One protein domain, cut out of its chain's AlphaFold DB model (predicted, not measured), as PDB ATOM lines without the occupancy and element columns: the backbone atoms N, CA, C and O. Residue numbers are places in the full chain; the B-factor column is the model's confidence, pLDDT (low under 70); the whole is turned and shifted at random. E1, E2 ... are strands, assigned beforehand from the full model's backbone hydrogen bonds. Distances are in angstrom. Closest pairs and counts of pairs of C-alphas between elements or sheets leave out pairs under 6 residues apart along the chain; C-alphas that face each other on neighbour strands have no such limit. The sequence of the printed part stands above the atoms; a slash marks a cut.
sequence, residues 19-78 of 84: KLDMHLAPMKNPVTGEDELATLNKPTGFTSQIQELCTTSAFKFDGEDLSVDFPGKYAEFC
ATOM      1  N   LYS A  19     143.081 143.987 236.125       82.56
ATOM      2  CA  LYS A  19     142.281 144.711 235.123       82.56
ATOM      3  C   LYS A  19     143.214 145.441 234.166       82.56
ATOM      4  O   LYS A  19     144.059 146.215 234.606       82.56
ATOM      5  N   LEU A  20     143.042 145.192 232.868       81.25
ATOM      6  CA  LEU A  20     143.641 146.000 231.810       81.25
ATOM      7  C   LEU A  20     142.594 146.999 231.322       81.25
ATOM      8  O   LEU A  20     141.528 146.598 230.859       81.25
ATOM      9  N   ASP A  21     142.925 148.278 231.414       85.06
ATOM     10  CA  ASP A  21     142.170 149.377 230.832       85.06
ATOM     11  C   ASP A  21     143.039 150.037 229.754       85.06
ATOM     12  O   ASP A  21     144.059 150.673 230.042       85.06
ATOM     13  N   MET A  22     142.686 149.799 228.491       86.75
ATOM     14  CA  MET A  22     143.446 150.259 227.333       86.75
ATOM     15  C   MET A  22     142.528 150.993 226.367       86.75
ATOM     16  O   MET A  22     141.561 150.431 225.858       86.75
ATOM     17  N   HIS A  23     142.864 152.247 226.092       91.62
ATOM     18  CA  HIS A  23     142.132 153.106 225.173       91.62
ATOM     19  C   HIS A  23     143.057 153.516 224.035       91.62
ATOM     20  O   HIS A  23     144.183 153.955 224.275       91.62
ATOM     21  N   LEU A  24     142.573 153.406 222.800       93.25
ATOM     22  CA  LEU A  24     143.308 153.839 221.617       93.25
ATOM     23  C   LEU A  24     142.970 155.291 221.268       93.25
ATOM     24  O   LEU A  24     141.903 155.801 221.610       93.25
ATOM     25  N   ALA A  25     143.897 155.962 220.599       94.19
ATOM     26  CA  ALA A  25     143.729 157.297 220.049       94.19
ATOM     27  C   ALA A  25     144.566 157.452 218.768       94.19
ATOM     28  O   ALA A  25     145.538 156.713 218.586       94.19
ATOM     29  N   PRO A  26     144.231 158.411 217.889       96.25
ATOM     30  CA  PRO A  26     145.083 158.752 216.757       96.25
ATOM     31  C   PRO A  26     146.497 159.124 217.210       96.25
ATOM     32  O   PRO A  26     146.685 159.760 218.252       96.25
ATOM     33  N   MET A  27     147.498 158.760 216.408       95.56
ATOM     34  CA  MET A  27     148.824 159.355 216.563       95.56
ATOM     35  C   MET A  27     148.734 160.853 216.276       95.56
ATOM     36  O   MET A  27     147.866 161.301 215.529       95.56
ATOM     37  N   LYS A  28     149.642 161.634 216.859       95.31
ATOM     38  CA  LYS A  28     149.741 163.067 216.598       95.31
ATOM     39  C   LYS A  28     150.994 163.364 215.799       95.31
ATOM     40  O   LYS A  28     152.073 162.876 216.136       95.31
ATOM     41  N   ASN A  29     150.863 164.201 214.782       95.25
ATOM     42  CA  ASN A  29     152.012 164.746 214.087       95.25
ATOM     43  C   ASN A  29     152.807 165.637 215.064       95.25
ATOM     44  O   ASN A  29     152.236 166.573 215.627       95.25
ATOM     45  N   PRO A  30     154.110 165.393 215.293       92.44
ATOM     46  CA  PRO A  30     154.868 166.109 216.320       92.44
ATOM     47  C   PRO A  30     155.138 167.580 215.973       92.44
ATOM     48  O   PRO A  30     155.549 168.341 216.846       92.44
ATOM     49  N   VAL A  31     154.940 167.979 214.714       96.94
ATOM     50  CA  VAL A  31     155.148 169.355 214.247       96.94
ATOM     51  C   VAL A  31     153.847 170.150 214.292       96.94
ATOM     52  O   VAL A  31     153.855 171.295 214.734       96.94
ATOM     53  N   THR A  32     152.735 169.564 213.838       96.81
ATOM     54  CA  THR A  32     151.449 170.280 213.724       96.81
ATOM     55  C   THR A  32     150.495 170.024 214.888       96.81
ATOM     56  O   THR A  32     149.627 170.849 215.140       96.81
ATOM     57  N   GLY A  33     150.636 168.905 215.604       95.56
ATOM     58  CA  GLY A  33     149.694 168.468 216.643       95.56
ATOM     59  C   GLY A  33     148.387 167.864 216.108       95.56
ATOM     60  O   GLY A  33     147.547 167.421 216.897       95.56
ATOM     61  N   GLU A  34     148.220 167.818 214.788       97.56
ATOM     62  CA  GLU A  34     147.059 167.223 214.123       97.56
ATOM     63  C   GLU A  34     147.105 165.692 214.165       97.56
ATOM     64  O   GLU A  34     148.151 165.093 214.433       97.56
ATOM     65  N   ASP A  35     145.960 165.056 213.910       97.50
ATOM     66  CA  ASP A  35     145.885 163.599 213.790       97.50
ATOM     67  C   ASP A  35     146.729 163.113 212.603       97.50
ATOM     68  O   ASP A  35     146.520 163.504 211.455       97.50
ATOM     69  N   GLU A  36     147.668 162.219 212.892       95.88
ATOM     70  CA  GLU A  36     148.480 161.505 211.914       95.88
ATOM     71  C   GLU A  36     147.863 160.118 211.713       95.88
ATOM     72  O   GLU A  36     148.194 159.150 212.403       95.88
ATOM     73  N   LEU A  37     146.902 160.032 210.794       95.69
ATOM     74  CA  LEU A  37     146.257 158.769 210.444       95.69
ATOM     75  C   LEU A  37     147.154 157.987 209.483       95.69
ATOM     76  O   LEU A  37     147.435 158.442 208.375       95.69
ATOM     77  N   ALA A  38     147.579 156.793 209.892       94.38
ATOM     78  CA  ALA A  38     148.420 155.930 209.076       94.38
ATOM     79  C   ALA A  38     147.940 154.481 209.121       94.38
ATOM     80  O   ALA A  38     147.405 154.008 210.123       94.38
ATOM     81  N   THR A  39     148.178 153.762 208.026       95.44
ATOM     82  CA  THR A  39     147.885 152.331 207.929       95.44
ATOM     83  C   THR A  39     149.129 151.545 207.550       95.44
ATOM     84  O   THR A  39     149.831 151.917 206.605       95.44
ATOM     85  N   LEU A  40     149.357 150.415 208.214       93.81
ATOM     86  CA  LEU A  40     150.332 149.417 207.795       93.81
ATOM     87  C   LEU A  40     149.661 148.408 206.859       93.81
ATOM     88  O   LEU A  40     148.761 147.666 207.255       93.81
ATOM     89  N   ASN A  41     150.129 148.372 205.613       94.00
ATOM     90  CA  ASN A  41     149.680 147.416 204.609       94.00
ATOM     91  C   ASN A  41     150.606 146.197 204.611       94.00
ATOM     92  O   ASN A  41     151.810 146.321 204.392       94.00
ATOM     93  N   LYS A  42     150.033 145.014 204.823       91.38
ATOM     94  CA  LYS A  42     150.723 143.720 204.839       91.38
ATOM     95  C   LYS A  42     150.110 142.821 203.758       91.38
ATOM     96  O   LYS A  42     149.236 142.016 204.073       91.38
ATOM     97  N   PRO A  43     150.544 142.917 202.488       90.81
ATOM     98  CA  PRO A  43     149.898 142.207 201.377       90.81
ATOM     99  C   PRO A  43     149.775 140.687 201.577       90.81
ATOM    100  O   PRO A  43     148.777 140.084 201.194       90.81
ATOM    101  N   THR A  44     150.767 140.072 202.228       89.94
ATOM    102  CA  THR A  44     150.800 138.640 202.576       89.94
ATOM    103  C   THR A  44     150.577 138.383 204.072       89.94
ATOM    104  O   THR A  44     150.919 137.318 204.582       89.94
ATOM    105  N   GLY A  45     150.051 139.370 204.804       83.69
ATOM    106  CA  GLY A  45     149.862 139.302 206.248       83.69
ATOM    107  C   GLY A  45     148.869 138.214 206.644       83.69
ATOM    108  O   GLY A  45     147.765 138.149 206.111       83.69
ATOM    109  N   PHE A  46     149.264 137.361 207.591       77.88
ATOM    110  CA  PHE A  46     148.451 136.218 208.017       77.88
ATOM    111  C   PHE A  46     147.460 136.557 209.141       77.88
ATOM    112  O   PHE A  46     146.439 135.896 209.269       77.88
ATOM    113  N   THR A  47     147.756 137.572 209.960       78.56
ATOM    114  CA  THR A  47     146.868 138.017 211.048       78.56
ATOM    115  C   THR A  47     145.884 139.103 210.615       78.56
ATOM    116  O   THR A  47     144.801 139.225 211.174       78.56
ATOM    117  N   SER A  48     146.286 139.901 209.628       85.69
ATOM    118  CA  SER A  48     145.515 140.975 209.006       85.69
ATOM    119  C   SER A  48     146.264 141.460 207.766       85.69
ATOM    120  O   SER A  48     147.484 141.305 207.689       85.69
ATOM    121  N   GLN A  49     145.562 142.057 206.804       90.56
ATOM    122  CA  GLN A  49     146.195 142.683 205.633       90.56
ATOM    123  C   GLN A  49     146.349 144.199 205.773       90.56
ATOM    124  O   GLN A  49     147.271 144.772 205.197       90.56
ATOM    125  N   ILE A  50     145.481 144.842 206.554       91.50
ATOM    126  CA  ILE A  50     145.522 146.278 206.837       91.50
ATOM    127  C   ILE A  50     145.412 146.458 208.349       91.50
ATOM    128  O   ILE A  50     144.565 145.830 208.987       91.50
ATOM    129  N   GLN A  51     146.279 147.296 208.907       93.62
ATOM    130  CA  GLN A  51     146.229 147.721 210.303       93.62
ATOM    131  C   GLN A  51     146.252 149.238 210.384       93.62
ATOM    132  O   GLN A  51     147.002 149.881 209.655       93.62
ATOM    133  N   GLU A  52     145.461 149.798 211.284       95.31
ATOM    134  CA  GLU A  52     145.527 151.197 211.686       95.31
ATOM    135  C   GLU A  52     146.660 151.367 212.696       95.31
ATOM    136  O   GLU A  52     146.738 150.639 213.687       95.31
ATOM    137  N   LEU A  53     147.546 152.326 212.438       95.50
ATOM    138  CA  LEU A  53     148.587 152.724 213.374       95.50
ATOM    139  C   LEU A  53     148.023 153.788 214.309       95.50
ATOM    140  O   LEU A  53     147.453 154.785 213.865       95.50
ATOM    141  N   CYS A  54     148.171 153.573 215.608       95.12
ATOM    142  CA  CYS A  54     147.569 154.418 216.623       95.12
ATOM    143  C   CYS A  54     148.487 154.561 217.844       95.12
ATOM    144  O   CYS A  54     149.630 154.098 217.878       95.12
ATOM    145  N   THR A  55     147.997 155.263 218.858       94.62
ATOM    146  CA  THR A  55     148.635 155.353 220.168       94.62
ATOM    147  C   THR A  55     147.654 154.978 221.272       94.62
ATOM    148  O   THR A  55     146.454 154.841 221.032       94.62
ATOM    149  N   THR A  56     148.140 154.816 222.496       91.81
ATOM    150  CA  THR A  56     147.295 154.652 223.676       91.81
ATOM    151  C   THR A  56     146.959 156.015 224.286       91.81
ATOM    152  O   THR A  56     147.851 156.786 224.623       91.81
ATOM    153  N   SER A  57     145.681 156.336 224.484       89.50
ATOM    154  CA  SER A  57     145.287 157.445 225.375       89.50
ATOM    155  C   SER A  57     145.280 157.012 226.843       89.50
ATOM    156  O   SER A  57     145.500 157.830 227.733       89.50
ATOM    157  N   ALA A  58     145.108 155.712 227.084       85.88
ATOM    158  CA  ALA A  58     145.334 155.056 228.361       85.88
ATOM    159  C   ALA A  58     145.932 153.666 228.119       85.88
ATOM    160  O   ALA A  58     145.504 152.947 227.217       85.88
ATOM    161  N   PHE A  59     146.915 153.294 228.936       85.44
ATOM    162  CA  PHE A  59     147.370 151.913 229.071       85.44
ATOM    163  C   PHE A  59     147.615 151.676 230.553       85.44
ATOM    164  O   PHE A  59     148.699 151.961 231.068       85.44
ATOM    165  N   LYS A  60     146.565 151.236 231.237       85.75
ATOM    166  CA  LYS A  60     146.563 151.028 232.676       85.75
ATOM    167  C   LYS A  60     146.414 149.557 232.972       85.75
ATOM    168  O   LYS A  60     145.479 148.909 232.509       85.75
ATOM    169  N   PHE A  61     147.327 149.046 233.773       85.31
ATOM    170  CA  PHE A  61     147.188 147.730 234.362       85.31
ATOM    171  C   PHE A  61     147.241 147.879 235.873       85.31
ATOM    172  O   PHE A  61     148.181 148.477 236.392       85.31
ATOM    173  N   ASP A  62     146.225 147.340 236.537       82.38
ATOM    174  CA  ASP A  62     146.109 147.302 237.990       82.38
ATOM    175  C   ASP A  62     146.027 145.837 238.441       82.38
ATOM    176  O   ASP A  62     145.059 145.117 238.150       82.38
ATOM    177  N   GLY A  63     147.098 145.390 239.094       80.38
ATOM    178  CA  GLY A  63     147.239 144.086 239.725       80.38
ATOM    179  C   GLY A  63     147.861 144.223 241.115       80.38
ATOM    180  O   GLY A  63     148.419 145.258 241.463       80.38
ATOM    181  N   GLU A  64     147.796 143.147 241.901       77.06
ATOM    182  CA  GLU A  64     148.092 143.144 243.346       77.06
ATOM    183  C   GLU A  64     149.422 143.819 243.742       77.06
ATOM    184  O   GLU A  64     149.445 144.583 244.702       77.06
ATOM    185  N   ASP A  65     150.500 143.606 242.975       76.31
ATOM    186  CA  ASP A  65     151.827 144.193 243.243       76.31
ATOM    187  C   ASP A  65     152.355 145.078 242.094       76.31
ATOM    188  O   ASP A  65     153.511 145.512 242.119       76.31
ATOM    189  N   LEU A  66     151.561 145.304 241.043       73.12
ATOM    190  CA  LEU A  66     151.971 146.088 239.878       73.12
ATOM    191  C   LEU A  66     150.811 146.941 239.389       73.12
ATOM    192  O   LEU A  66     149.860 146.436 238.797       73.12
ATOM    193  N   SER A  67     150.975 148.248 239.558       78.62
ATOM    194  CA  SER A  67     150.165 149.258 238.896       78.62
ATOM    195  C   SER A  67     151.046 150.003 237.904       78.62
ATOM    196  O   SER A  67     152.048 150.606 238.292       78.62
ATOM    197  N   VAL A  68     150.687 149.964 236.625       79.62
ATOM    198  CA  VAL A  68     151.374 150.718 235.570       79.62
ATOM    199  C   VAL A  68     150.388 151.592 234.815       79.62
ATOM    200  O   VAL A  68     149.266 151.171 234.554       79.62
ATOM    201  N   ASP A  69     150.829 152.797 234.460       84.69
ATOM    202  CA  ASP A  69     150.087 153.748 233.633       84.69
ATOM    203  C   ASP A  69     151.043 154.359 232.603       84.69
ATOM    204  O   ASP A  69     151.953 155.118 232.950       84.69
ATOM    205  N   PHE A  70     150.880 153.973 231.338       81.94
ATOM    206  CA  PHE A  70     151.754 154.393 230.241       81.94
ATOM    207  C   PHE A  70     150.945 154.857 229.022       81.94
ATOM    208  O   PHE A  70     150.859 154.136 228.023       81.94
ATOM    209  N   PRO A  71     150.365 156.067 229.053       83.06
ATOM    210  CA  PRO A  71     149.749 156.643 227.866       83.06
ATOM    211  C   PRO A  71     150.815 157.032 226.825       83.06
ATOM    212  O   PRO A  71     152.013 157.134 227.115       83.06
ATOM    213  N   GLY A  72     150.372 157.259 225.593       85.38
ATOM    214  CA  GLY A  72     151.190 157.726 224.477       85.38
ATOM    215  C   GLY A  72     152.128 156.669 223.898       85.38
ATOM    216  O   GLY A  72     153.132 157.016 223.276       85.38
ATOM    217  N   LYS A  73     151.871 155.377 224.136       87.94
ATOM    218  CA  LYS A  73     152.668 154.290 223.547       87.94
ATOM    219  C   LYS A  73     152.115 153.905 222.188       87.94
ATOM    220  O   LYS A  73     150.937 154.108 221.913       87.94
ATOM    221  N   TYR A  74     152.991 153.395 221.332       90.38
ATOM    222  CA  TYR A  74     152.607 152.868 220.032       90.38
ATOM    223  C   TYR A  74     151.604 151.724 220.193       90.38
ATOM    224  O   TYR A  74     151.778 150.865 221.061       90.38
ATOM    225  N   ALA A  75     150.579 151.723 219.351       91.12
ATOM    226  CA  ALA A  75     149.589 150.669 219.265       91.12
ATOM    227  C   ALA A  75     149.189 150.442 217.801       91.12
ATOM    228  O   ALA A  75     149.438 151.269 216.924       91.12
ATOM    229  N   GLU A  76     148.556 149.303 217.551       92.44
ATOM    230  CA  GLU A  76     147.987 148.959 216.253       92.44
ATOM    231  C   GLU A  76     146.579 148.410 216.468       92.44
ATOM    232  O   GLU A  76     146.345 147.640 217.403       92.44
ATOM    233  N   PHE A  77     145.652 148.764 215.583       90.62
ATOM    234  CA  PHE A  77     144.322 148.173 215.542       90.62
ATOM    235  C   PHE A  77     144.073 147.505 214.195       90.62
ATOM    236  O   PHE A  77     144.325 148.064 213.132       90.62
ATOM    237  N   CYS A  78     143.526 146.298 214.235       87.94
ATOM    238  CA  CYS A  78     142.823 145.730 213.100       87.94
ATOM    239  C   CYS A  78     141.777 144.734 213.592       87.94
ATOM    240  O   CYS A  78     141.988 144.089 214.624       87.94
TER     241      CYS A  78
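What this domain is: This is residues 19 to 78 of the 84 residues of an uncharacterized protein of SAR202 cluster bacterium MP-SAtl-SRR3965592-G1 (UniProt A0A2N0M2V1). A single strongly twisted sheet, flat in its outline, is built along one long strand, E3, which bends by 72 degrees at residue 54 like a wide V; E1 and E2 lie along one side of it, E4 and E5 along the other. A loop at residues 42 to 49 makes the tip of one arm of the V, and the turn at residues 64 to 65 that of the other. The printed part has 60 residues with five named strands, E1 to E5 in order, and no named helix; the class is all strand, and the sheet is branched and antiparallel. The whole is loose, with a radius of gyration of the C-alphas of 14.1 A, and spans 42 by 34 by 11 A.

Where its parts are: E3, residues 50 to 63, is 33.0 A long from first to last C-alpha and bends by 72 degrees at residue 54. E1, residues 19 to 28, begins with C-alpha 19 at (142.281, 144.711, 235.123) and is 27.1 A long. E2 is residues 38 to 41, 9.7 A; E4 residues 66 to 69, 10.1 A; E5 residues 74 to 77, 10.5 A, ending with C-alpha 77 at (144.322, 148.173, 215.542).

How they stand to each other: E3 pairs with E1 over its residues 54 to 62, with N 21 and O 60 at 2.8 A. E2 pairs over 50 to 53, with N 40 and O 51 at 2.8 A. On the other side, E4 has N 68 and O 61 at 2.9 A, and E5 has N 52 and O 77 at 2.8 A. E2, E3 and E4 form a meander, each strand the antiparallel neighbour of the one before; E2 and E3 are a hairpin, as are E3 and E4. E2 and E4 are apart.

The domain as a whole: The C-alphas farthest apart, those of Pro 43 and Glu 64, are 42.0 A apart. The printed part has no cut and no long link. No printed residue is under 70 in pLDDT.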